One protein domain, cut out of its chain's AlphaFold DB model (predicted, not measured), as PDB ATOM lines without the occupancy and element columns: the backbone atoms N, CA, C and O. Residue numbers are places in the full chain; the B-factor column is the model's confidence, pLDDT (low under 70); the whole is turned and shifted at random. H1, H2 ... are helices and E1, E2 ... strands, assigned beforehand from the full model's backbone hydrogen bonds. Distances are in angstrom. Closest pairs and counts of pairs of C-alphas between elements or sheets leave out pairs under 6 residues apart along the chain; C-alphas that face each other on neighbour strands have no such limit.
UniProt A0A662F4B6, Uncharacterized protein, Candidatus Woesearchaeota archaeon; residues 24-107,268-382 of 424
ATOM      1  N   GLY A  24     232.798 242.858 204.139       86.12
ATOM      2  CA  GLY A  24     232.813 241.459 204.566       86.12
ATOM      3  C   GLY A  24     231.409 240.909 204.762       86.12
ATOM      4  O   GLY A  24     230.521 241.605 205.261       86.12
ATOM      5  N   ILE A  25     231.233 239.645 204.388       92.94
ATOM      6  CA  ILE A  25     230.005 238.886 204.607       92.94
ATOM      7  C   ILE A  25     230.347 237.703 205.502       92.94
ATOM      8  O   ILE A  25     231.274 236.941 205.233       92.94
ATOM      9  N   THR A  26     229.603 237.546 206.586       94.00
ATOM     10  CA  THR A  26     229.688 236.385 207.464       94.00
ATOM     11  C   THR A  26     228.345 235.694 207.474       94.00
ATOM     12  O   THR A  26     227.318 236.312 207.743       94.00
ATOM     13  N   VAL A  27     228.348 234.396 207.205       95.31
ATOM     14  CA  VAL A  27     227.152 233.573 207.286       95.31
ATOM     15  C   VAL A  27     227.383 232.481 208.306       95.31
ATOM     16  O   VAL A  27     228.285 231.668 208.159       95.31
ATOM     17  N   THR A  28     226.580 232.455 209.361       95.00
ATOM     18  CA  THR A  28     226.659 231.422 210.396       95.00
ATOM     19  C   THR A  28     225.449 230.516 210.291       95.00
ATOM     20  O   THR A  28     224.314 230.990 210.349       95.00
ATOM     21  N   VAL A  29     225.682 229.212 210.162       94.06
ATOM     22  CA  VAL A  29     224.628 228.202 210.093       94.06
ATOM     23  C   VAL A  29     224.654 227.331 211.341       94.06
ATOM     24  O   VAL A  29     225.646 226.660 211.630       94.06
ATOM     25  N   SER A  30     223.524 227.314 212.042       88.50
ATOM     26  CA  SER A  30     223.286 226.496 213.228       88.50
ATOM     27  C   SER A  30     221.889 225.901 213.141       88.50
ATOM     28  O   SER A  30     220.901 226.609 212.931       88.50
ATOM     29  N   GLY A  31     221.767 224.583 213.295       87.69
ATOM     30  CA  GLY A  31     220.440 223.977 213.215       87.69
ATOM     31  C   GLY A  31     219.866 224.008 211.791       87.69
ATOM     32  O   GLY A  31     220.503 223.590 210.822       87.69
ATOM     33  N   ASP A  32     218.643 224.527 211.728       92.31
ATOM     34  CA  ASP A  32     217.875 224.859 210.527       92.31
ATOM     35  C   ASP A  32     217.879 226.377 210.253       92.31
ATOM     36  O   ASP A  32     216.999 226.893 209.569       92.31
ATOM     37  N   ARG A  33     218.822 227.119 210.849       95.25
ATOM     38  CA  ARG A  33     218.868 228.586 210.815       95.25
ATOM     39  C   ARG A  33     220.190 229.077 210.238       95.25
ATOM     40  O   ARG A  33     221.250 228.563 210.590       95.25
ATOM     41  N   ALA A  34     220.122 230.098 209.392       96.00
ATOM     42  CA  ALA A  34     221.264 230.876 208.930       96.00
ATOM     43  C   ALA A  34     221.136 232.326 209.398       96.00
ATOM     44  O   ALA A  34     220.066 232.929 209.302       96.00
ATOM     45  N   VAL A  35     222.245 232.880 209.874       97.00
ATOM     46  CA  VAL A  35     222.410 234.303 210.163       97.00
ATOM     47  C   VAL A  35     223.405 234.857 209.157       97.00
ATOM     48  O   VAL A  35     224.551 234.421 209.139       97.00
ATOM     49  N   ILE A  36     222.960 235.781 208.315       95.81
ATOM     50  CA  ILE A  36     223.763 236.446 207.288       95.81
ATOM     51  C   ILE A  36     224.014 237.868 207.770       95.81
ATOM     52  O   ILE A  36     223.060 238.616 207.953       95.81
ATOM     53  N   GLU A  37     225.272 238.235 207.967       94.62
ATOM     54  CA  GLU A  37     225.714 239.582 208.320       94.62
ATOM     55  C   GLU A  37     226.611 240.100 207.197       94.62
ATOM     56  O   GLU A  37     227.637 239.500 206.890       94.62
ATOM     57  N   ALA A  38     226.223 241.201 206.564       91.56
ATOM     58  CA  ALA A  38     226.951 241.808 205.460       91.56
ATOM     59  C   ALA A  38     227.151 243.294 205.736       91.56
ATOM     60  O   ALA A  38     226.220 243.991 206.132       91.56
ATOM     61  N   THR A  39     228.364 243.785 205.504       89.38
ATOM     62  CA  THR A  39     228.635 245.224 205.457       89.38
ATOM     63  C   THR A  39     229.239 245.544 204.111       89.38
ATOM     64  O   THR A  39     230.278 244.983 203.779       89.38
ATOM     65  N   LEU A  40     228.607 246.450 203.369       87.50
ATOM     66  CA  LEU A  40     229.138 246.983 202.122       87.50
ATOM     67  C   LEU A  40     229.220 248.503 202.191       87.50
ATOM     68  O   LEU A  40     228.287 249.170 202.640       87.50
ATOM     69  N   SER A  41     230.340 249.043 201.720       87.44
ATOM     70  CA  SER A  41     230.568 250.479 201.585       87.44
ATOM     71  C   SER A  41     231.037 250.783 200.171       87.44
ATOM     72  O   SER A  41     231.843 250.039 199.618       87.44
ATOM     73  N   ILE A  42     230.500 251.844 199.570       88.12
ATOM     74  CA  ILE A  42     230.789 252.249 198.194       88.12
ATOM     75  C   ILE A  42     231.211 253.714 198.175       88.12
ATOM     76  O   ILE A  42     230.473 254.575 198.661       88.12
ATOM     77  N   ASP A  43     232.361 253.995 197.557       87.62
ATOM     78  CA  ASP A  43     232.741 255.346 197.137       87.62
ATOM     79  C   ASP A  43     231.934 255.743 195.893       87.62
ATOM     80  O   ASP A  43     231.902 255.031 194.887       87.62
ATOM     81  N   MET A  44     231.262 256.888 195.965       89.81
ATOM     82  CA  MET A  44     230.413 257.414 194.903       89.81
ATOM     83  C   MET A  44     231.090 258.528 194.085       89.81
ATOM     84  O   MET A  44     230.399 259.277 193.391       89.81
ATOM     85  N   ALA A  45     232.420 258.658 194.132       85.19
ATOM     86  CA  ALA A  45     233.172 259.655 193.362       85.19
ATOM     87  C   ALA A  45     232.802 259.649 191.865       85.19
ATOM     88  O   ALA A  45     232.449 260.692 191.306       85.19
ATOM     89  N   ASN A  46     232.764 258.460 191.253       86.62
ATOM     90  CA  ASN A  46     232.455 258.263 189.830       86.62
ATOM     91  C   ASN A  46     230.959 258.065 189.531       86.62
ATOM     92  O   ASN A  46     230.583 257.758 188.401       86.62
ATOM     93  N   ILE A  47     230.090 258.225 190.532       91.56
ATOM     94  CA  ILE A  47     228.644 258.052 190.377       91.56
ATOM     95  C   ILE A  47     228.000 259.417 190.119       91.56
ATOM     96  O   ILE A  47     228.310 260.358 190.847       91.56
ATOM     97  N   PRO A  48     227.101 259.569 189.129       92.69
ATOM     98  CA  PRO A  48     226.477 260.859 188.840       92.69
ATOM     99  C   PRO A  48     225.768 261.482 190.051       92.69
ATOM    100  O   PRO A  48     225.075 260.789 190.805       92.69
ATOM    101  N   ILE A  49     225.853 262.807 190.188       93.19
ATOM    102  CA  ILE A  49     225.237 263.585 191.272       93.19
ATOM    103  C   ILE A  49     223.725 263.355 191.366       93.19
ATOM    104  O   ILE A  49     223.167 263.362 192.459       93.19
ATOM    105  N   ALA A  50     223.053 263.077 190.245       93.75
ATOM    106  CA  ALA A  50     221.633 262.730 190.223       93.75
ATOM    107  C   ALA A  50     221.327 261.465 191.047       93.75
ATOM    108  O   ALA A  50     220.343 261.431 191.786       93.75
ATOM    109  N   THR A  51     222.191 260.449 190.978       94.94
ATOM    110  CA  THR A  51     222.073 259.221 191.775       94.94
ATOM    111  C   THR A  51     222.441 259.473 193.235       94.94
ATOM    112  O   THR A  51     221.718 259.029 194.124       94.94
ATOM    113  N   CYS A  52     223.486 260.259 193.514       95.31
ATOM    114  CA  CYS A  52     223.798 260.686 194.885       95.31
ATOM    115  C   CYS A  52     222.614 261.430 195.530       95.31
ATOM    116  O   CYS A  52     222.228 261.137 196.661       95.31
ATOM    117  N   ASN A  53     221.983 262.344 194.790       94.88
ATOM    118  CA  ASN A  53     220.805 263.085 195.232       94.88
ATOM    119  C   ASN A  53     219.588 262.179 195.435       94.88
ATOM    120  O   ASN A  53     218.811 262.411 196.362       94.88
ATOM    121  N   TRP A  54     219.423 261.138 194.615       95.94
ATOM    122  CA  TRP A  54     218.393 260.125 194.835       95.94
ATOM    123  C   TRP A  54     218.566 259.459 196.206       95.94
ATOM    124  O   TRP A  54     217.629 259.483 197.003       95.94
ATOM    125  N   TYR A  55     219.773 258.974 196.529       96.50
ATOM    126  CA  TYR A  55     220.062 258.350 197.828       96.50
ATOM    127  C   TYR A  55     219.878 259.324 198.990       96.50
ATOM    128  O   TYR A  55     219.225 258.988 199.977       96.50
ATOM    129  N   LYS A  56     220.386 260.552 198.853       95.69
ATOM    130  CA  LYS A  56     220.220 261.618 199.848       95.69
ATOM    131  C   LYS A  56     218.743 261.873 200.157       95.69
ATOM    132  O   LYS A  56     218.351 261.929 201.322       95.69
ATOM    133  N   ASN A  57     217.912 261.984 199.122       95.56
ATOM    134  CA  ASN A  57     216.477 262.218 199.267       95.56
ATOM    135  C   ASN A  57     215.738 260.995 199.823       95.56
ATOM    136  O   ASN A  57     214.843 261.161 200.653       95.56
ATOM    137  N   PHE A  58     216.112 259.786 199.395       96.69
ATOM    138  CA  PHE A  58     215.563 258.539 199.923       96.69
ATOM    139  C   PHE A  58     215.846 258.414 201.422       96.69
ATOM    140  O   PHE A  58     214.928 258.188 202.203       96.69
ATOM    141  N   ILE A  59     217.092 258.643 201.846       95.69
ATOM    142  CA  ILE A  59     217.476 258.587 203.260       95.69
ATOM    143  C   ILE A  59     216.684 259.614 204.069       95.69
ATOM    144  O   ILE A  59     216.057 259.257 205.065       95.69
ATOM    145  N   ALA A  60     216.652 260.867 203.614       94.56
ATOM    146  CA  ALA A  60     215.966 261.942 204.323       94.56
ATOM    147  C   ALA A  60     214.462 261.678 204.516       94.56
ATOM    148  O   ALA A  60     213.904 262.057 205.542       94.56
ATOM    149  N   ARG A  61     213.800 261.036 203.544       92.81
ATOM    150  CA  ARG A  61     212.340 260.836 203.558       92.81
ATOM    151  C   ARG A  61     211.896 259.478 204.087       92.81
ATOM    152  O   ARG A  61     210.861 259.400 204.737       92.81
ATOM    153  N   CYS A  62     212.632 258.419 203.775       94.50
ATOM    154  CA  CYS A  62     212.218 257.039 204.029       94.50
ATOM    155  C   CYS A  62     213.051 256.349 205.110       94.50
ATOM    156  O   CYS A  62     212.644 255.297 205.591       94.50
ATOM    157  N   TRP A  63     214.210 256.904 205.480       94.31
ATOM    158  CA  TRP A  63     215.144 256.233 206.386       94.31
ATOM    159  C   TRP A  63     215.385 256.972 207.704       94.31
ATOM    160  O   TRP A  63     215.550 256.334 208.741       94.31
ATOM    161  N   MET A  64     215.388 258.307 207.690       92.19
ATOM    162  CA  MET A  64     215.537 259.113 208.909       92.19
ATOM    163  C   MET A  64     214.269 259.133 209.771       92.19
ATOM    164  O   MET A  64     214.361 259.328 210.981       92.19
ATOM    165  N   ASP A  65     213.097 258.910 209.174       93.62
ATOM    166  CA  ASP A  65     211.848 258.751 209.915       93.62
ATOM    167  C   ASP A  65     211.696 257.309 210.427       93.62
ATOM    168  O   ASP A  65     211.832 256.343 209.675       93.62
ATOM    169  N   ASN A  66     211.415 257.153 211.723       93.88
ATOM    170  CA  ASN A  66     211.365 255.838 212.368       93.88
ATOM    171  C   ASN A  66     210.215 254.959 211.868       93.88
ATOM    172  O   ASN A  66     210.394 253.746 211.773       93.88
ATOM    173  N   ILE A  67     209.056 255.555 211.575       94.50
ATOM    174  CA  ILE A  67     207.871 254.822 211.119       94.50
ATOM    175  C   ILE A  67     208.107 254.378 209.677       94.50
ATOM    176  O   ILE A  67     208.020 253.189 209.377       94.50
ATOM    177  N   ALA A  68     208.533 255.305 208.820       94.94
ATOM    178  CA  ALA A  68     208.851 255.018 207.431       94.94
ATOM    179  C   ALA A  68     209.948 253.963 207.285       94.94
ATOM    180  O   ALA A  68     209.816 253.023 206.500       94.94
ATOM    181  N   ARG A  69     211.007 254.063 208.091       95.56
ATOM    182  CA  ARG A  69     212.088 253.076 208.102       95.56
ATOM    183  C   ARG A  69     211.589 251.691 208.512       95.56
ATOM    184  O   ARG A  69     212.023 250.702 207.924       95.56
ATOM    185  N   ALA A  70     210.701 251.603 209.504       95.44
ATOM    186  CA  ALA A  70     210.116 250.331 209.924       95.44
ATOM    187  C   ALA A  70     209.245 249.714 208.816       95.44
ATOM    188  O   ALA A  70     209.403 248.530 208.516       95.44
ATOM    189  N   ASP A  71     208.411 250.518 208.149       95.69
ATOM    190  CA  ASP A  71     207.580 250.077 207.019       95.69
ATOM    191  C   ASP A  71     208.430 249.577 205.844       95.69
ATOM    192  O   ASP A  71     208.141 248.535 205.248       95.69
ATOM    193  N   VAL A  72     209.502 250.303 205.510       96.69
ATOM    194  CA  VAL A  72     210.445 249.905 204.459       96.69
ATOM    195  C   VAL A  72     211.135 248.592 204.825       96.69
ATOM    196  O   VAL A  72     211.182 247.689 203.991       96.69
ATOM    197  N   LYS A  73     211.624 248.436 206.066       96.38
ATOM    198  CA  LYS A  73     212.218 247.172 206.543       96.38
ATOM    199  C   LYS A  73     211.224 246.007 206.427       96.38
ATOM    200  O   LYS A  73     211.617 244.930 205.980       96.38
ATOM    201  N   GLY A  74     209.948 246.229 206.753       96.50
ATOM    202  CA  GLY A  74     208.879 245.239 206.591       96.50
ATOM    203  C   GLY A  74     208.704 244.786 205.138       96.50
ATOM    204  O   GLY A  74     208.785 243.594 204.850       96.50
ATOM    205  N   GLN A  75     208.571 245.729 204.203       96.94
ATOM    206  CA  GLN A  75     208.428 245.411 202.775       96.94
ATOM    207  C   GLN A  75     209.671 244.721 202.194       96.94
ATOM    208  O   GLN A  75     209.553 243.790 201.400       96.94
ATOM    209  N   VAL A  76     210.873 245.129 202.616       97.38
ATOM    210  CA  VAL A  76     212.120 244.450 202.228       97.38
ATOM    211  C   VAL A  76     212.130 243.006 202.736       97.38
ATOM    212  O   VAL A  76     212.485 242.103 201.978       97.38
ATOM    213  N   SER A  77     211.697 242.767 203.979       97.31
ATOM    214  CA  SER A  77     211.578 241.420 204.554       97.31
ATOM    215  C   SER A  77     210.680 240.515 203.709       97.31
ATOM    216  O   SER A  77     211.053 239.382 203.407       97.31
ATOM    217  N   GLU A  78     209.512 241.017 203.299       96.94
ATOM    218  CA  GLU A  78     208.563 240.277 202.458       96.94
ATOM    219  C   GLU A  78     209.157 239.943 201.085       96.94
ATOM    220  O   GLU A  78     209.039 238.811 200.608       96.94
ATOM    221  N   VAL A  79     209.840 240.906 200.458       97.50
ATOM    222  CA  VAL A  79     210.498 240.701 199.162       97.50
ATOM    223  C   VAL A  79     211.620 239.664 199.259       97.50
ATOM    224  O   VAL A  79     211.724 238.808 198.379       97.50
ATOM    225  N   ILE A  80     212.427 239.695 200.323       97.50
ATOM    226  CA  ILE A  80     213.484 238.704 200.559       97.50
ATOM    227  C   ILE A  80     212.883 237.314 200.769       97.50
ATOM    228  O   ILE A  80     213.329 236.369 200.121       97.50
ATOM    229  N   GLU A  81     211.861 237.165 201.618       97.69
ATOM    230  CA  GLU A  81     211.220 235.859 201.836       97.69
ATOM    231  C   GLU A  81     210.663 235.290 200.528       97.69
ATOM    232  O   GLU A  81     210.877 234.116 200.205       97.69
ATOM    233  N   LYS A  82     210.011 236.141 199.731       97.06
ATOM    234  CA  LYS A  82     209.496 235.770 198.415       97.06
ATOM    235  C   LYS A  82     210.611 235.327 197.471       97.06
ATOM    236  O   LYS A  82     210.470 234.299 196.819       97.06
ATOM    237  N   HIS A  83     211.728 236.051 197.435       97.19
ATOM    238  CA  HIS A  83     212.894 235.694 196.628       97.19
ATOM    239  C   HIS A  83     213.491 234.338 197.043       97.19
ATOM    240  O   HIS A  83     213.728 233.476 196.196       97.19
ATOM    241  N   LEU A  84     213.663 234.096 198.349       97.12
ATOM    242  CA  LEU A  84     214.163 232.821 198.874       97.12
ATOM    243  C   LEU A  84     213.271 231.643 198.438       97.12
ATOM    244  O   LEU A  84     213.770 230.623 197.955       97.12
ATOM    245  N   ARG A  85     211.948 231.783 198.569       97.00
ATOM    246  CA  ARG A  85     210.995 230.711 198.244       97.00
ATOM    247  C   ARG A  85     210.793 230.518 196.748       97.00
ATOM    248  O   ARG A  85     210.871 229.395 196.256       97.00
ATOM    249  N   GLU A  86     210.501 231.595 196.029       96.19
ATOM    250  CA  GLU A  86     210.071 231.531 194.631       96.19
ATOM    251  C   GLU A  86     211.251 231.439 193.669       96.19
ATOM    252  O   GLU A  86     211.197 230.647 192.724       96.19
ATOM    253  N   ASP A  87     212.315 232.202 193.914       95.19
ATOM    254  CA  ASP A  87     213.415 232.357 192.960       95.19
ATOM    255  C   ASP A  87     214.533 231.349 193.275       95.19
ATOM    256  O   ASP A  87     215.004 230.645 192.379       95.19
ATOM    257  N   LEU A  88     214.883 231.177 194.557       95.50
ATOM    258  CA  LEU A  88     215.909 230.214 194.995       95.50
ATOM    259  C   LEU A  88     215.373 228.805 195.300       95.50
ATOM    260  O   LEU A  88     216.162 227.883 195.529       95.50
ATOM    261  N   LYS A  89     214.047 228.610 195.241       95.50
ATOM    262  CA  LYS A  89     213.357 227.328 195.498       95.50
ATOM    263  C   LYS A  89     213.587 226.774 196.908       95.50
ATOM    264  O   LYS A  89     213.601 225.561 197.113       95.50
ATOM    265  N   LEU A  90     213.752 227.655 197.891       94.62
ATOM    266  CA  LEU A  90     213.801 227.298 199.307       94.62
ATOM    267  C   LEU A  90     212.382 227.334 199.884       94.62
ATOM    268  O   LEU A  90     212.030 228.245 200.622       94.62
ATOM    269  N   GLU A  91     211.533 226.372 199.519       93.50
ATOM    270  CA  GLU A  91     210.077 226.428 199.775       93.50
ATOM    271  C   GLU A  91     209.696 226.628 201.252       93.50
ATOM    272  O   GLU A  91     208.689 227.266 201.556       93.50
ATOM    273  N   LYS A  92     210.512 226.101 202.173       94.94
ATOM    274  CA  LYS A  92     210.308 226.215 203.625       94.94
ATOM    275  C   LYS A  92     210.983 227.441 204.245       94.94
ATOM    276  O   LYS A  92     210.786 227.672 205.435       94.94
ATOM    277  N   ALA A  93     211.755 228.211 203.473       96.06
ATOM    278  CA  ALA A  93     212.528 229.322 204.006       96.06
ATOM    279  C   ALA A  93     211.621 230.377 204.638       96.06
ATOM    280  O   ALA A  93     210.603 230.750 204.058       96.06
ATOM    281  N   LYS A  94     211.976 230.893 205.806       97.12
ATOM    282  CA  LYS A  94     211.240 231.972 206.467       97.12
ATOM    283  C   LYS A  94     212.214 233.030 206.946       97.12
ATOM    284  O   LYS A  94     213.219 232.690 207.565       97.12
ATOM    285  N   VAL A  95     211.902 234.295 206.691       97.44
ATOM    286  CA  VAL A  95     212.648 235.413 207.265       97.44
ATOM    287  C   VAL A  95     212.145 235.627 208.691       97.44
ATOM    288  O   VAL A  95     210.984 235.958 208.918       97.44
ATOM    289  N   GLU A  96     213.006 235.377 209.674       97.00
ATOM    290  CA  GLU A  96     212.660 235.525 211.091       97.00
ATOM    291  C   GLU A  96     212.863 236.953 211.580       97.00
ATOM    292  O   GLU A  96     212.062 237.466 212.360       97.00
ATOM    293  N   SER A  97     213.934 237.593 211.119       96.44
ATOM    294  CA  SER A  97     214.209 238.992 211.405       96.44
ATOM    295  C   SER A  97     215.135 239.588 210.360       96.44
ATOM    296  O   SER A  97     216.003 238.899 209.816       96.44
ATOM    297  N   ILE A  98     214.995 240.894 210.166       96.06
ATOM    298  CA  ILE A  98     215.872 241.702 209.334       96.06
ATOM    299  C   ILE A  98     216.281 242.963 210.091       96.06
ATOM    300  O   ILE A  98     215.456 243.663 210.678       96.06
ATOM    301  N   GLU A  99     217.566 243.264 210.045       95.75
ATOM    302  CA  GLU A  99     218.141 244.520 210.489       95.75
ATOM    303  C   GLU A  99     218.917 245.111 209.314       95.75
ATOM    304  O   GLU A  99     219.675 244.420 208.639       95.75
ATOM    305  N   ILE A 100     218.669 246.385 209.031       95.38
ATOM    306  CA  ILE A 100     219.381 247.144 208.005       95.38
ATOM    307  C   ILE A 100     219.769 248.465 208.644       95.38
ATOM    308  O   ILE A 100     218.895 249.177 209.144       95.38
ATOM    309  N   GLU A 101     221.045 248.806 208.580       93.44
ATOM    310  CA  GLU A 101     221.551 250.132 208.900       93.44
ATOM    311  C   GLU A 101     222.159 250.723 207.635       93.44
ATOM    312  O   GLU A 101     223.169 250.255 207.119       93.44
ATOM    313  N   PHE A 102     221.488 251.738 207.102       94.75
ATOM    314  CA  PHE A 102     221.845 252.385 205.848       94.75
ATOM    315  C   PHE A 102     222.158 253.857 206.084       94.75
ATOM    316  O   PHE A 102     221.419 254.560 206.779       94.75
ATOM    317  N   SER A 103     223.267 254.320 205.521       92.81
ATOM    318  CA  SER A 103     223.754 255.681 205.713       92.81
ATOM    319  C   SER A 103     224.503 256.186 204.487       92.81
ATOM    320  O   SER A 103     225.002 255.409 203.671       92.81
ATOM    321  N   MET A 104     224.588 257.510 204.385       94.44
ATOM    322  CA  MET A 104     225.359 258.203 203.365       94.44
ATOM    323  C   MET A 104     226.356 259.137 204.041       94.44
ATOM    324  O   MET A 104     225.967 259.976 204.854       94.44
ATOM    325  N   GLY A 105     227.633 258.995 203.698       93.38
ATOM    326  CA  GLY A 105     228.673 259.950 204.051       93.38
ATOM    327  C   GLY A 105     228.748 261.048 202.996       93.38
ATOM    328  O   GLY A 105     228.770 260.754 201.801       93.38
ATOM    329  N   ILE A 106     228.798 262.302 203.436       94.12
ATOM    330  CA  ILE A 106     229.025 263.469 202.580       94.12
ATOM    331  C   ILE A 106     230.215 264.215 203.163       94.12
ATOM    332  O   ILE A 106     230.197 264.576 204.339       94.12
ATOM    333  N   VAL A 107     231.251 264.405 202.354       93.38
ATOM    334  CA  VAL A 107     232.471 265.103 202.755       93.38
ATOM    335  C   VAL A 107     232.751 266.197 201.742       93.38
ATOM    336  O   VAL A 107     232.934 265.915 200.557       93.38
ATOM    337  N   SER A 268     229.702 258.788 199.882       92.50
ATOM    338  CA  SER A 268     229.786 257.345 200.087       92.50
ATOM    339  C   SER A 268     228.453 256.832 200.603       92.50
ATOM    340  O   SER A 268     227.723 257.566 201.270       92.50
ATOM    341  N   ILE A 269     228.131 255.579 200.313       92.94
ATOM    342  CA  ILE A 269     227.001 254.881 200.932       92.94
ATOM    343  C   ILE A 269     227.526 253.665 201.669       92.94
ATOM    344  O   ILE A 269     228.412 252.973 201.181       92.94
ATOM    345  N   THR A 270     226.984 253.419 202.854       91.44
ATOM    346  CA  THR A 270     227.311 252.239 203.650       91.44
ATOM    347  C   THR A 270     226.022 251.573 204.084       91.44
ATOM    348  O   THR A 270     225.129 252.225 204.632       91.44
ATOM    349  N   SER A 271     225.942 250.275 203.825       93.25
ATOM    350  CA  SER A 271     224.840 249.415 204.219       93.25
ATOM    351  C   SER A 271     225.376 248.276 205.069       93.25
ATOM    352  O   SER A 271     226.228 247.504 204.629       93.25
ATOM    353  N   TYR A 272     224.873 248.178 206.291       93.06
ATOM    354  CA  TYR A 272     224.958 246.982 207.103       93.06
ATOM    355  C   TYR A 272     223.617 246.265 207.049       93.06
ATOM    356  O   TYR A 272     222.557 246.885 207.152       93.06
ATOM    357  N   PHE A 273     223.666 244.952 206.909       93.50
ATOM    358  CA  PHE A 273     222.498 244.103 206.830       93.50
ATOM    359  C   PHE A 273     222.722 242.841 207.649       93.50
ATOM    360  O   PHE A 273     223.734 242.159 207.492       93.50
ATOM    361  N   LYS A 274     221.740 242.514 208.484       95.75
ATOM    362  CA  LYS A 274     221.661 241.256 209.213       95.75
ATOM    363  C   LYS A 274     220.322 240.589 208.959       95.75
ATOM    364  O   LYS A 274     219.267 241.146 209.256       95.75
ATOM    365  N   LEU A 275     220.371 239.372 208.442       96.88
ATOM    366  CA  LEU A 275     219.205 238.569 208.110       96.88
ATOM    367  C   LEU A 275     219.266 237.227 208.815       96.88
ATOM    368  O   LEU A 275     220.276 236.530 208.766       96.88
ATOM    369  N   VAL A 276     218.150 236.849 209.428       97.62
ATOM    370  CA  VAL A 276     217.971 235.530 210.030       97.62
ATOM    371  C   VAL A 276     216.937 234.764 209.218       97.62
ATOM    372  O   VAL A 276     215.790 235.198 209.103       97.62
ATOM    373  N   VAL A 277     217.348 233.625 208.659       97.25
ATOM    374  CA  VAL A 277     216.494 232.737 207.861       97.25
ATOM    375  C   VAL A 277     216.404 231.374 208.535       97.25
ATOM    376  O   VAL A 277     217.427 230.823 208.931       97.25
ATOM    377  N   SER A 278     215.204 230.805 208.625       96.88
ATOM    378  CA  SER A 278     214.983 229.396 208.981       96.88
ATOM    379  C   SER A 278     214.396 228.592 207.826       96.88
ATOM    380  O   SER A 278     214.065 229.170 206.794       96.88
ATOM    381  N   GLY A 279     214.272 227.268 207.965       95.00
ATOM    382  CA  GLY A 279     213.701 226.394 206.936       95.00
ATOM    383  C   GLY A 279     214.654 226.094 205.780       95.00
ATOM    384  O   GLY A 279     214.207 225.868 204.653       95.00
ATOM    385  N   ILE A 280     215.961 226.130 206.043       94.56
ATOM    386  CA  ILE A 280     217.029 225.944 205.046       94.56
ATOM    387  C   ILE A 280     217.592 224.522 205.025       94.56
ATOM    388  O   ILE A 280     218.432 224.206 204.184       94.56
ATOM    389  N   SER A 281     217.175 223.661 205.950       92.75
ATOM    390  CA  SER A 281     217.726 222.326 206.125       92.75
ATOM    391  C   SER A 281     216.674 221.226 206.025       92.75
ATOM    392  O   SER A 281     215.468 221.429 206.158       92.75
ATOM    393  N   THR A 282     217.145 220.017 205.743       90.44
ATOM    394  CA  THR A 282     216.354 218.790 205.772       90.44
ATOM    395  C   THR A 282     217.169 217.701 206.461       90.44
ATOM    396  O   THR A 282     218.339 217.486 206.140       90.44
ATOM    397  N   THR A 283     216.563 217.014 207.425       83.56
ATOM    398  CA  THR A 283     217.202 215.892 208.122       83.56
ATOM    399  C   THR A 283     217.135 214.638 207.258       83.56
ATOM    400  O   THR A 283     216.062 214.265 206.781       83.56
ATOM    401  N   GLY A 284     218.278 213.988 207.058       76.62
ATOM    402  CA  GLY A 284     218.384 212.663 206.455       76.62
ATOM    403  C   GLY A 284     218.776 211.601 207.481       76.62
ATOM    404  O   GLY A 284     218.895 211.870 208.672       76.62
ATOM    405  N   ILE A 285     218.994 210.374 207.005       71.19
ATOM    406  CA  ILE A 285     219.347 209.224 207.857       71.19
ATOM    407  C   ILE A 285     220.760 209.372 208.449       71.19
ATOM    408  O   ILE A 285     220.992 209.008 209.597       71.19
ATOM    409  N   GLU A 286     221.701 209.920 207.677       74.12
ATOM    410  CA  GLU A 286     223.128 209.990 208.040       74.12
ATOM    411  C   GLU A 286     223.569 211.355 208.595       74.12
ATOM    412  O   GLU A 286     224.718 211.525 209.011       74.12
ATOM    413  N   GLY A 287     222.679 212.345 208.587       83.75
ATOM    414  CA  GLY A 287     223.001 213.710 208.982       83.75
ATOM    415  C   GLY A 287     222.019 214.731 208.427       83.75
ATOM    416  O   GLY A 287     220.920 214.393 207.980       83.75
ATOM    417  N   ARG A 288     222.428 215.998 208.444       90.44
ATOM    418  CA  ARG A 288     221.612 217.125 207.994       90.44
ATOM    419  C   ARG A 288     222.121 217.671 206.672       90.44
ATOM    420  O   ARG A 288     223.316 217.902 206.511       90.44
ATOM    421  N   TYR A 289     221.193 217.936 205.763       92.56
ATOM    422  CA  TYR A 289     221.453 218.620 204.505       92.56
ATOM    423  C   TYR A 289     220.980 220.062 204.627       92.56
ATOM    424  O   TYR A 289     219.813 220.303 204.918       92.56
ATOM    425  N   ILE A 290     221.876 221.016 204.421       94.94
ATOM    426  CA  ILE A 290     221.589 222.450 204.415       94.94
ATOM    427  C   ILE A 290     221.662 222.928 202.970       94.94
ATOM    428  O   ILE A 290     222.656 222.699 202.283       94.94
ATOM    429  N   ASN A 291     220.625 223.620 202.519       95.25
ATOM    430  CA  ASN A 291     220.602 224.275 201.227       95.25
ATOM    431  C   ASN A 291     221.122 225.711 201.373       95.25
ATOM    432  O   ASN A 291     220.431 226.591 201.880       95.25
ATOM    433  N   ALA A 292     222.348 225.936 200.917       95.56
ATOM    434  CA  ALA A 292     223.096 227.173 201.078       95.56
ATOM    435  C   ALA A 292     222.798 228.225 200.002       95.56
ATOM    436  O   ALA A 292     223.572 229.167 199.850       95.56
ATOM    437  N   LYS A 293     221.722 228.096 199.213       95.75
ATOM    438  CA  LYS A 293     221.403 229.073 198.153       95.75
ATOM    439  C   LYS A 293     221.167 230.493 198.671       95.75
ATOM    440  O   LYS A 293     221.408 231.452 197.949       95.75
ATOM    441  N   PHE A 294     220.772 230.639 199.938       94.00
ATOM    442  CA  PHE A 294     220.616 231.941 200.597       94.00
ATOM    443  C   PHE A 294     221.900 232.793 200.615       94.00
ATOM    444  O   PHE A 294     221.813 233.993 200.850       94.00
ATOM    445  N   ARG A 295     223.082 232.208 200.371       93.31
ATOM    446  CA  ARG A 295     224.352 232.951 200.334       93.31
ATOM    447  C   ARG A 295     224.432 233.959 199.189       93.31
ATOM    448  O   ARG A 295     225.064 234.993 199.318       93.31
ATOM    449  N   TYR A 296     223.729 233.691 198.089       93.50
ATOM    450  CA  TYR A 296     223.776 234.525 196.890       93.50
ATOM    451  C   TYR A 296     222.469 235.292 196.632       93.50
ATOM    452  O   TYR A 296     222.079 235.520 195.488       93.50
ATOM    453  N   ILE A 297     221.776 235.703 197.703       94.56
ATOM    454  CA  ILE A 297     220.519 236.465 197.619       94.56
ATOM    455  C   ILE A 297     220.636 237.712 196.732       94.56
ATOM    456  O   ILE A 297     221.580 238.494 196.841       94.56
ATOM    457  N   ASN A 298     219.628 237.916 195.883       95.19
ATOM    458  CA  ASN A 298     219.487 239.101 195.042       95.19
ATOM    459  C   ASN A 298     217.997 239.491 194.911       95.19
ATOM    460  O   ASN A 298     217.381 239.244 193.871       95.19
ATOM    461  N   PRO A 299     217.386 240.057 195.971       95.00
ATOM    462  CA  PRO A 299     216.008 240.549 195.963       95.00
ATOM    463  C   PRO A 299     215.846 241.771 195.035       95.00
ATOM    464  O   PRO A 299     215.825 242.912 195.499       95.00
ATOM    465  N   ASP A 300     215.731 241.537 193.724       92.12
ATOM    466  CA  ASP A 300     215.655 242.598 192.700       92.12
ATOM    467  C   ASP A 300     214.255 243.212 192.511       92.12
ATOM    468  O   ASP A 300     214.067 244.184 191.770       92.12
ATOM    469  N   ARG A 301     213.254 242.625 193.178       95.00
ATOM    470  CA  ARG A 301     211.856 243.009 193.013       95.00
ATOM    471  C   ARG A 301     211.637 244.415 193.550       95.00
ATOM    472  O   ARG A 301     212.098 244.783 194.627       95.00
ATOM    473  N   THR A 302     210.881 245.188 192.789       94.88
ATOM    474  CA  THR A 302     210.659 246.598 193.071       94.88
ATOM    475  C   THR A 302     209.640 246.822 194.191       94.88
ATOM    476  O   THR A 302     208.587 246.187 194.228       94.88
ATOM    477  N   ILE A 303     209.942 247.785 195.057       96.50
ATOM    478  CA  ILE A 303     209.098 248.326 196.119       96.50
ATOM    479  C   ILE A 303     208.737 249.769 195.758       96.50
ATOM    480  O   ILE A 303     209.580 250.520 195.269       96.50
ATOM    481  N   SER A 304     207.488 250.165 196.011       95.94
ATOM    482  CA  SER A 304     207.021 251.545 195.855       95.94
ATOM    483  C   SER A 304     206.632 252.120 197.216       95.94
ATOM    484  O   SER A 304     205.646 251.683 197.804       95.94
ATOM    485  N   TYR A 305     207.368 253.118 197.706       94.69
ATOM    486  CA  TYR A 305     207.114 253.749 199.004       94.69
ATOM    487  C   TYR A 305     207.503 255.228 199.006       94.69
ATOM    488  O   TYR A 305     208.561 255.598 198.505       94.69
ATOM    489  N   GLY A 306     206.663 256.098 199.577       88.62
ATOM    490  CA  GLY A 306     207.002 257.517 199.765       88.62
ATOM    491  C   GLY A 306     207.324 258.288 198.474       88.62
ATOM    492  O   GLY A 306     208.079 259.258 198.513       88.62
ATOM    493  N   GLY A 307     206.791 257.847 197.327       92.25
ATOM    494  CA  GLY A 307     207.111 258.402 196.004       92.25
ATOM    495  C   GLY A 307     208.409 257.870 195.382       92.25
ATOM    496  O   GLY A 307     208.774 258.308 194.295       92.25
ATOM    497  N   PHE A 308     209.085 256.926 196.038       95.44
ATOM    498  CA  PHE A 308     210.245 256.217 195.511       95.44
ATOM    499  C   PHE A 308     209.842 254.843 194.997       95.44
ATOM    500  O   PHE A 308     209.055 254.136 195.623       95.44
ATOM    501  N   ILE A 309     210.432 254.464 193.871       95.19
ATOM    502  CA  ILE A 309     210.369 253.124 193.299       95.19
ATOM    503  C   ILE A 309     211.802 252.602 193.340       95.19
ATOM    504  O   ILE A 309     212.678 253.226 192.748       95.19
ATOM    505  N   PHE A 310     212.052 251.527 194.084       95.81
ATOM    506  CA  PHE A 310     213.410 251.054 194.361       95.81
ATOM    507  C   PHE A 310     213.472 249.536 194.513       95.81
ATOM    508  O   PHE A 310     212.456 248.890 194.753       95.81
ATOM    509  N   SER A 311     214.662 248.954 194.397       95.56
ATOM    510  CA  SER A 311     214.884 247.520 194.622       95.56
ATOM    511  C   SER A 311     215.746 247.310 195.868       95.56
ATOM    512  O   SER A 311     216.817 247.917 195.945       95.56
ATOM    513  N   PRO A 312     215.392 246.410 196.808       95.38
ATOM    514  CA  PRO A 312     216.221 246.144 197.985       95.38
ATOM    515  C   PRO A 312     217.672 245.797 197.645       95.38
ATOM    516  O   PRO A 312     218.591 246.329 198.269       95.38
ATOM    517  N   ALA A 313     217.881 244.979 196.607       94.44
ATOM    518  CA  ALA A 313     219.215 244.603 196.148       94.44
ATOM    519  C   ALA A 313     220.079 245.798 195.699       94.44
ATOM    520  O   ALA A 313     221.297 245.768 195.855       94.44
ATOM    521  N   ARG A 314     219.458 246.860 195.167       94.25
ATOM    522  CA  ARG A 314     220.144 248.035 194.606       94.25
ATOM    523  C   ARG A 314     220.298 249.147 195.639       94.25
ATOM    524  O   ARG A 314     221.373 249.723 195.772       94.25
ATOM    525  N   THR A 315     219.241 249.432 196.399       95.06
ATOM    526  CA  THR A 315     219.240 250.491 197.415       95.06
ATOM    527  C   THR A 315     220.125 250.141 198.598       95.06
ATOM    528  O   THR A 315     220.957 250.946 198.999       95.06
ATOM    529  N   PHE A 316     219.957 248.936 199.147       94.62
ATOM    530  CA  PHE A 316     220.630 248.506 200.375       94.62
ATOM    531  C   PHE A 316     221.855 247.634 200.106       94.62
ATOM    532  O   PHE A 316     222.401 247.054 201.042       94.62
ATOM    533  N   LEU A 317     222.285 247.535 198.845       92.25
ATOM    534  CA  LEU A 317     223.460 246.759 198.435       92.25
ATOM    535  C   LEU A 317     223.350 245.267 198.792       92.25
ATOM    536  O   LEU A 317     224.354 244.579 198.947       92.25
ATOM    537  N   ILE A 318     222.123 244.750 198.908       91.62
ATOM    538  CA  ILE A 318     221.839 243.342 199.224       91.62
ATOM    539  C   ILE A 318     221.832 242.549 197.912       91.62
ATOM    540  O   ILE A 318     220.833 241.946 197.538       91.62
ATOM    541  N   ASN A 319     222.918 242.621 197.152       92.56
ATOM    542  CA  ASN A 319     223.080 241.856 195.925       92.56
ATOM    543  C   ASN A 319     224.318 240.975 196.049       92.56
ATOM    544  O   ASN A 319     225.415 241.406 195.721       92.56
ATOM    545  N   LEU A 320     224.118 239.739 196.505       93.06
ATOM    546  CA  LEU A 320     225.181 238.772 196.773       93.06
ATOM    547  C   LEU A 320     225.335 237.735 195.650       93.06
ATOM    548  O   LEU A 320     225.966 236.698 195.841       93.06
ATOM    549  N   HIS A 321     224.769 237.981 194.463       93.56
ATOM    550  CA  HIS A 321     224.732 236.986 193.380       93.56
ATOM    551  C   HIS A 321     226.118 236.475 192.943       93.56
ATOM    552  O   HIS A 321     226.211 235.364 192.423       93.56
ATOM    553  N   GLY A 322     227.187 237.252 193.166       92.31
ATOM    554  CA  GLY A 322     228.567 236.839 192.894       92.31
ATOM    555  C   GLY A 322     228.988 235.571 193.646       92.31
ATOM    556  O   GLY A 322     229.828 234.819 193.161       92.31
ATOM    557  N   PHE A 323     228.344 235.264 194.775       94.75
ATOM    558  CA  PHE A 323     228.584 234.049 195.559       94.75
ATOM    559  C   PHE A 323     227.816 232.818 195.053       94.75
ATOM    560  O   PHE A 323     227.866 231.754 195.679       94.75
ATOM    561  N   ASN A 324     227.151 232.908 193.891       95.31
ATOM    562  CA  ASN A 324     226.607 231.762 193.155       95.31
ATOM    563  C   ASN A 324     227.730 230.953 192.475       95.31
ATOM    564  O   ASN A 324     227.776 230.750 191.260       95.31
ATOM    565  N   VAL A 325     228.681 230.522 193.296       95.19
ATOM    566  CA  VAL A 325     229.792 229.652 192.940       95.19
ATOM    567  C   VAL A 325     229.646 228.382 193.780       95.19
ATOM    568  O   VAL A 325     229.388 228.490 194.987       95.19
ATOM    569  N   PRO A 326     229.802 227.188 193.182       96.31
ATOM    570  CA  PRO A 326     229.721 225.925 193.913       96.31
ATOM    571  C   PRO A 326     230.671 225.880 195.117       96.31
ATOM    572  O   PRO A 326     231.835 226.271 194.995       96.31
ATOM    573  N   LEU A 327     230.181 225.414 196.267       95.50
ATOM    574  CA  LEU A 327     230.897 225.443 197.549       95.50
ATOM    575  C   LEU A 327     232.179 224.601 197.557       95.50
ATOM    576  O   LEU A 327     233.113 224.910 198.292       95.50
ATOM    577  N   GLU A 328     232.275 223.578 196.714       94.19
ATOM    578  CA  GLU A 328     233.493 222.788 196.532       94.19
ATOM    579  C   GLU A 328     234.655 223.591 195.922       94.19
ATOM    580  O   GLU A 328     235.805 223.163 196.004       94.19
ATOM    581  N   LYS A 329     234.379 224.762 195.328       95.12
ATOM    582  CA  LYS A 329     235.406 225.697 194.836       95.12
ATOM    583  C   LYS A 329     235.883 226.684 195.903       95.12
ATOM    584  O   LYS A 329     236.830 227.425 195.650       95.12
ATOM    585  N   TRP A 330     235.227 226.729 197.061       96.31
ATOM    586  CA  TRP A 330     235.578 227.640 198.145       96.31
ATOM    587  C   TRP A 330     236.717 227.049 198.972       96.31
ATOM    588  O   TRP A 330     236.895 225.832 199.055       96.31
ATOM    589  N   THR A 331     237.479 227.910 199.643       95.88
ATOM    590  CA  THR A 331     238.506 227.436 200.573       95.88
ATOM    591  C   THR A 331     237.828 226.855 201.806       95.88
ATOM    592  O   THR A 331     237.130 227.578 202.510       95.88
ATOM    593  N   ARG A 332     238.038 225.564 202.085       95.00
ATOM    594  CA  ARG A 332     237.455 224.864 203.238       95.00
ATOM    595  C   ARG A 332     238.497 224.613 204.322       95.00
ATOM    596  O   ARG A 332     239.537 224.012 204.062       95.00
ATOM    597  N   THR A 333     238.165 224.952 205.563       93.25
ATOM    598  CA  THR A 333     238.946 224.582 206.753       93.25
ATOM    599  C   THR A 333     238.045 224.001 207.843       93.25
ATOM    600  O   THR A 333     236.865 224.329 207.922       93.25
ATOM    601  N   PHE A 334     238.579 223.106 208.677       88.56
ATOM    602  CA  PHE A 334     237.880 222.567 209.848       88.56
ATOM    603  C   PHE A 334     238.743 222.792 211.087       88.56
ATOM    604  O   PHE A 334     239.898 222.373 211.117       88.56
ATOM    605  N   ASN A 335     238.191 223.454 212.104       81.94
ATOM    606  CA  ASN A 335     238.934 223.836 213.313       81.94
ATOM    607  C   ASN A 335     238.717 222.878 214.503       81.94
ATOM    608  O   ASN A 335     239.074 223.205 215.633       81.94
ATOM    609  N   GLY A 336     238.086 221.721 214.277       76.12
ATOM    610  CA  GLY A 336     237.717 220.757 215.320       76.12
ATOM    611  C   GLY A 336     236.280 220.900 215.834       76.12
ATOM    612  O   GLY A 336     235.734 219.938 216.370       76.12
ATOM    613  N   THR A 337     235.646 222.060 215.636       82.38
ATOM    614  CA  THR A 337     234.258 222.325 216.067       82.38
ATOM    615  C   THR A 337     233.362 222.834 214.941       82.38
ATOM    616  O   THR A 337     232.184 222.497 214.912       82.38
ATOM    617  N   HIS A 338     233.921 223.591 214.000       88.44
ATOM    618  CA  HIS A 338     233.212 224.212 212.888       88.44
ATOM    619  C   HIS A 338     233.963 223.987 211.581       88.44
ATOM    620  O   HIS A 338     235.201 223.969 211.551       88.44
ATOM    621  N   THR A 339     233.200 223.866 210.502       91.12
ATOM    622  CA  THR A 339     233.698 223.926 209.130       91.12
ATOM    623  C   THR A 339     233.494 225.336 208.594       91.12
ATOM    624  O   THR A 339     232.407 225.892 208.717       91.12
ATOM    625  N   ILE A 340     234.539 225.914 208.013       93.69
ATOM    626  CA  ILE A 340     234.549 227.279 207.492       93.69
ATOM    627  C   ILE A 340     234.829 227.218 205.994       93.69
ATOM    628  O   ILE A 340     235.836 226.632 205.584       93.69
ATOM    629  N   PHE A 341     233.952 227.825 205.200       95.38
ATOM    630  CA  PHE A 341     234.140 228.061 203.772       95.38
ATOM    631  C   PHE A 341     234.412 229.547 203.545       95.38
ATOM    632  O   PHE A 341     233.676 230.386 204.057       95.38
ATOM    633  N   THR A 342     235.437 229.879 202.766       95.00
ATOM    634  CA  THR A 342     235.790 231.272 202.462       95.00
ATOM    635  C   THR A 342     236.015 231.461 200.970       95.00
ATOM    636  O   THR A 342     236.685 230.644 200.326       95.00
ATOM    637  N   MET A 343     235.479 232.551 200.427       93.75
ATOM    638  CA  MET A 343     235.698 232.959 199.042       93.75
ATOM    639  C   MET A 343     235.693 234.483 198.919       93.75
ATOM    640  O   MET A 343     234.878 235.162 199.536       93.75
ATOM    641  N   THR A 344     236.585 235.000 198.081       92.50
ATOM    642  CA  THR A 344     236.578 236.390 197.616       92.50
ATOM    643  C   THR A 344     236.203 236.375 196.142       92.50
ATOM    644  O   THR A 344     236.762 235.581 195.382       92.50
ATOM    645  N   VAL A 345     235.246 237.210 195.744       90.88
ATOM    646  CA  VAL A 345     234.766 237.280 194.358       90.88
ATOM    647  C   VAL A 345     234.728 238.723 193.916       90.88
ATOM    648  O   VAL A 345     234.173 239.555 194.621       90.88
ATOM    649  N   ASP A 346     235.247 238.975 192.723       90.69
ATOM    650  CA  ASP A 346     235.053 240.223 191.999       90.69
ATOM    651  C   ASP A 346     233.824 240.094 191.081       90.69
ATOM    652  O   ASP A 346     233.759 239.187 190.243       90.69
ATOM    653  N   TYR A 347     232.819 240.951 191.277       90.56
ATOM    654  CA  TYR A 347     231.611 240.976 190.455       90.56
ATOM    655  C   TYR A 347     230.962 242.363 190.391       90.56
ATOM    656  O   TYR A 347     231.235 243.261 191.182       90.56
ATOM    657  N   THR A 348     230.070 242.550 189.418       90.44
ATOM    658  CA  THR A 348     229.393 243.830 189.180       90.44
ATOM    659  C   THR A 348     227.997 243.839 189.786       90.44
ATOM    660  O   THR A 348     227.194 242.959 189.491       90.44
ATOM    661  N   ILE A 349     227.661 244.877 190.551       90.19
ATOM    662  CA  ILE A 349     226.296 245.136 191.020       90.19
ATOM    663  C   ILE A 349     225.716 246.382 190.356       90.19
ATOM    664  O   ILE A 349     226.431 247.311 189.984       90.19
ATOM    665  N   THR A 350     224.396 246.401 190.205       91.00
ATOM    666  CA  THR A 350     223.649 247.573 189.746       91.00
ATOM    667  C   THR A 350     223.077 248.302 190.953       91.00
ATOM    668  O   THR A 350     222.376 247.694 191.757       91.00
ATOM    669  N   ILE A 351     223.355 249.596 191.064       92.31
ATOM    670  CA  ILE A 351     222.745 250.495 192.044       92.31
ATOM    671  C   ILE A 351     221.571 251.254 191.407       92.31
ATOM    672  O   ILE A 351     221.189 251.019 190.254       92.31
ATOM    673  N   GLU A 352     220.955 252.155 192.164       91.62
ATOM    674  CA  GLU A 352     219.817 252.931 191.674       91.62
ATOM    675  C   GLU A 352     220.182 253.825 190.473       91.62
ATOM    676  O   GLU A 352     221.343 254.180 190.253       91.62
ATOM    677  N   ASN A 353     219.183 254.121 189.635       88.00
ATOM    678  CA  ASN A 353     219.333 254.711 188.290       88.00
ATOM    679  C   ASN A 353     220.122 253.857 187.273       88.00
ATOM    680  O   ASN A 353     220.517 254.360 186.223       88.00
ATOM    681  N   GLY A 354     220.332 252.564 187.545       86.12
ATOM    682  CA  GLY A 354     220.929 251.628 186.586       86.12
ATOM    683  C   GLY A 354     222.448 251.735 186.452       86.12
ATOM    684  O   GLY A 354     223.014 251.172 185.518       86.12
ATOM    685  N   ILE A 355     223.112 252.439 187.371       89.44
ATOM    686  CA  ILE A 355     224.572 252.551 187.384       89.44
ATOM    687  C   ILE A 355     225.176 251.231 187.864       89.44
ATOM    688  O   ILE A 355     224.698 250.634 188.826       89.44
ATOM    689  N   THR A 356     226.226 250.765 187.196       90.88
ATOM    690  CA  THR A 356     226.941 249.536 187.551       90.88
ATOM    691  C   THR A 356     228.265 249.849 188.220       90.88
ATOM    692  O   THR A 356     228.998 250.718 187.753       90.88
ATOM    693  N   ILE A 357     228.588 249.106 189.272       87.75
ATOM    694  CA  ILE A 357     229.846 249.215 190.010       87.75
ATOM    695  C   ILE A 357     230.431 247.830 190.256       87.75
ATOM    696  O   ILE A 357     229.695 246.850 190.359       87.75
ATOM    697  N   THR A 358     231.748 247.770 190.370       88.56
ATOM    698  CA  THR A 358     232.488 246.543 190.658       88.56
ATOM    699  C   THR A 358     232.770 246.456 192.153       88.56
ATOM    700  O   THR A 358     233.165 247.449 192.764       88.56
ATOM    701  N   VAL A 359     232.532 245.285 192.736       86.94
ATOM    702  CA  VAL A 359     232.704 244.994 194.161       86.94
ATOM    703  C   VAL A 359     233.488 243.695 194.328       86.94
ATOM    704  O   VAL A 359     233.277 242.746 193.576       86.94
ATOM    705  N   ASP A 360     234.364 243.636 195.328       89.06
ATOM    706  CA  ASP A 360     235.247 242.497 195.606       89.06
ATOM    707  C   ASP A 360     235.085 241.907 197.032       89.06
ATOM    708  O   ASP A 360     236.077 241.664 197.729       89.06
ATOM    709  N   PRO A 361     233.852 241.672 197.530       90.25
ATOM    710  CA  PRO A 361     233.649 241.273 198.915       90.25
ATOM    711  C   PRO A 361     234.193 239.869 199.197       90.25
ATOM    712  O   PRO A 361     234.285 238.997 198.326       90.25
ATOM    713  N   THR A 362     234.491 239.627 200.473       91.88
ATOM    714  CA  THR A 362     234.843 238.294 200.976       91.88
ATOM    715  C   THR A 362     233.707 237.732 201.818       91.88
ATOM    716  O   THR A 362     233.285 238.365 202.787       91.88
ATOM    717  N   GLU A 363     233.245 236.526 201.482       94.12
ATOM    718  CA  GLU A 363     232.272 235.782 202.281       94.12
ATOM    719  C   GLU A 363     232.952 234.675 203.087       94.12
ATOM    720  O   GLU A 363     233.776 233.914 202.574       94.12
ATOM    721  N   THR A 364     232.570 234.579 204.361       94.69
ATOM    722  CA  THR A 364     232.924 233.488 205.268       94.69
ATOM    723  C   THR A 364     231.659 232.792 205.758       94.69
ATOM    724  O   THR A 364     230.882 233.364 206.516       94.69
ATOM    725  N   LEU A 365     231.477 231.536 205.362       95.38
ATOM    726  CA  LEU A 365     230.369 230.677 205.763       95.38
ATOM    727  C   LEU A 365     230.840 229.682 206.832       95.38
ATOM    728  O   LEU A 365     231.643 228.789 206.563       95.38
ATOM    729  N   VAL A 366     230.330 229.836 208.049       94.38
ATOM    730  CA  VAL A 366     230.645 229.025 209.226       94.38
ATOM    731  C   VAL A 366     229.507 228.048 209.488       94.38
ATOM    732  O   VAL A 366     228.359 228.448 209.677       94.38
ATOM    733  N   VAL A 367     229.826 226.758 209.532       93.25
ATOM    734  CA  VAL A 367     228.870 225.671 209.760       93.25
ATOM    735  C   VAL A 367     229.297 224.873 210.986       93.25
ATOM    736  O   VAL A 367     230.458 224.471 211.099       93.25
ATOM    737  N   GLU A 368     228.369 224.629 211.908       87.25
ATOM    738  CA  GLU A 368     228.612 223.771 213.070       87.25
ATOM    739  C   GLU A 368     228.918 222.322 212.655       87.25
ATOM    740  O   GLU A 368     228.187 221.708 211.877       87.25
ATOM    741  N   GLY A 369     229.980 221.748 213.226       85.50
ATOM    742  CA  GLY A 369     230.398 220.370 212.977       85.50
ATOM    743  C   GLY A 369     231.328 220.191 211.776       85.50
ATOM    744  O   GLY A 369     231.749 221.136 211.104       85.50
ATOM    745  N   GLU A 370     231.700 218.934 211.531       87.81
ATOM    746  CA  GLU A 370     232.450 218.550 210.338       87.81
ATOM    747  C   GLU A 370     231.477 218.413 209.163       87.81
ATOM    748  O   GLU A 370     230.567 217.578 209.184       87.81
ATOM    749  N   ALA A 371     231.665 219.258 208.151       90.06
ATOM    750  CA  ALA A 371     230.764 219.382 207.021       90.06
ATOM    751  C   ALA A 371     231.503 219.225 205.691       90.06
ATOM    752  O   ALA A 371     232.651 219.653 205.540       90.06
ATOM    753  N   THR A 372     230.835 218.638 204.710       91.50
ATOM    754  CA  THR A 372     231.262 218.568 203.306       91.50
ATOM    755  C   THR A 372     230.243 219.299 202.447       91.50
ATOM    756  O   THR A 372     229.080 219.380 202.832       91.50
ATOM    757  N   ALA A 373     230.648 219.836 201.299       93.12
ATOM    758  CA  ALA A 373     229.737 220.576 200.434       93.12
ATOM    759  C   ALA A 373     229.891 220.177 198.964       93.12
ATOM    760  O   ALA A 373     230.997 219.865 198.525       93.12
ATOM    761  N   GLU A 374     228.773 220.199 198.240       93.69
ATOM    762  CA  GLU A 374     228.684 219.963 196.798       93.69
ATOM    763  C   GLU A 374     227.592 220.867 196.206       93.69
ATOM    764  O   GLU A 374     226.440 220.864 196.661       93.69
ATOM    765  N   GLY A 375     227.951 221.667 195.204       95.00
ATOM    766  CA  GLY A 375     227.082 222.676 194.618       95.00
ATOM    767  C   GLY A 375     226.635 223.696 195.664       95.00
ATOM    768  O   GLY A 375     227.439 224.452 196.210       95.00
ATOM    769  N   ASP A 376     225.333 223.693 195.945       95.38
ATOM    770  CA  ASP A 376     224.695 224.530 196.966       95.38
ATOM    771  C   ASP A 376     224.359 223.772 198.251       95.38
ATOM    772  O   ASP A 376     223.725 224.331 199.144       95.38
ATOM    773  N   THR A 377     224.704 222.489 198.346       94.75
ATOM    774  CA  THR A 377     224.299 221.646 199.472       94.75
ATOM    775  C   THR A 377     225.469 221.436 200.412       94.75
ATOM    776  O   THR A 377     226.542 221.007 199.994       94.75
ATOM    777  N   ILE A 378     225.249 221.689 201.699       94.44
ATOM    778  CA  ILE A 378     226.176 221.330 202.767       94.44
ATOM    779  C   ILE A 378     225.614 220.115 203.494       94.44
ATOM    780  O   ILE A 378     224.492 220.142 203.995       94.44
ATOM    781  N   PHE A 379     226.408 219.060 203.580       93.38
ATOM    782  CA  PHE A 379     226.126 217.906 204.414       93.38
ATOM    783  C   PHE A 379     226.898 218.024 205.726       93.38
ATOM    784  O   PHE A 379     228.128 218.103 205.728       93.38
ATOM    785  N   VAL A 380     226.173 218.018 206.841       89.75
ATOM    786  CA  VAL A 380     226.736 217.994 208.193       89.75
ATOM    787  C   VAL A 380     226.500 216.615 208.777       89.75
ATOM    788  O   VAL A 380     225.356 216.172 208.922       89.75
ATOM    789  N   LYS A 381     227.589 215.945 209.149       82.12
ATOM    790  CA  LYS A 381     227.502 214.637 209.786       82.12
ATOM    791  C   LYS A 381     227.029 214.808 211.224       82.12
ATOM    792  O   LYS A 381     227.768 215.293 212.082       82.12
ATOM    793  N   GLU A 382     225.806 214.382 211.508       71.94
ATOM    794  CA  GLU A 382     225.341 214.296 212.888       71.94
ATOM    795  C   GLU A 382     225.959 213.046 213.529       71.94
ATOM    796  O   GLU A 382     225.990 211.966 212.935       71.94
TER     797      GLU A 382
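This is residues 24 to 107 and 268 to 382 of the 424 residues of an uncharacterized protein of Candidatus Woesearchaeota archaeon (UniProt A0A662F4B6). A twisted wall of seven strands is covered over one face and bare on the other: H1 and H2 pack over E3 and E4, and the small sheet E5 E6 E15 E14 makes a sandwich with one end of the wall, partly face to face. H3, H4, the hairpins E7 E8 and E11 E12 and the long link lie on the covered side too. The printed part has 199 residues with four named helices and fifteen named strands, in the order E1 E2 H1 H2 E3 E4 E5 E6 H3 E7 E8 H4 E9 to E15; the class is mixed, helices and strands. The large sheet, E3 E4 E2 E1 E13 E10 E9, is mixed and the small one antiparallel; the whole is compact, radius of gyration of the C-alphas 17.5 A, spanning 54 by 30 by 24 A.

E3 is residues 94 to 107, 39.5 A long, E4 268 to 278, 32.9 A, E2 33 to 43, 33.1 A, E1 24 to 30, from C-alpha 24 at (232.813, 241.459, 204.566), E13 362 to 368, E10 338 to 344 and E9 331 to 334. H1 is residues 49 to 63, 19.6 A, and H2 66 to 87, 30.5 A. The small sheet has E5, 281 to 283, E6, 287 to 291, E15, 377 to 381, ending at (227.502, 214.637, 209.786), and E14, 371 to 374. H3 is 292 to 296, E7 303 to 305, E8 308 to 310, H4 312 to 315, E11 347 to 350 and E12 356 to 359.

E3 and E4 are antiparallel, N 99 and O 274 2.8 A apart; E1 and E13 are parallel at 13 degrees, N 27 and O 364 2.8 A apart. H2 is on this sheet at a height of 8.5 A, its closest C-alphas to E3 being Glu 81 and Val 95, 5.6 A. H1, on the same face, touches H2 only at the corner, C-alphas of Trp 63 and Arg 69 4.7 A apart. E2, H1 H2 and E3 form a split strand-helix-strand unit, E4 between its strands, with a right-handed crossover. E6 and E15 are antiparallel, N 290 and O 378 2.8 A apart. Every O i to N i+4 pair is within hydrogen-bond range in H1 and H2; H3 has 0 of 1, but 2 of 2 O i to N i+3 pairs; H4 is too short.

The C-alphas of Val 107 and Ile 285 are farthest apart, 57.6 A. Residues 108 to 267 are not printed; C-alphas 107 and 268 are 8.6 A apart across this cut. The link H4 to E9, residues 316 to 330, is long. No printed residue is under 70 in pLDDT.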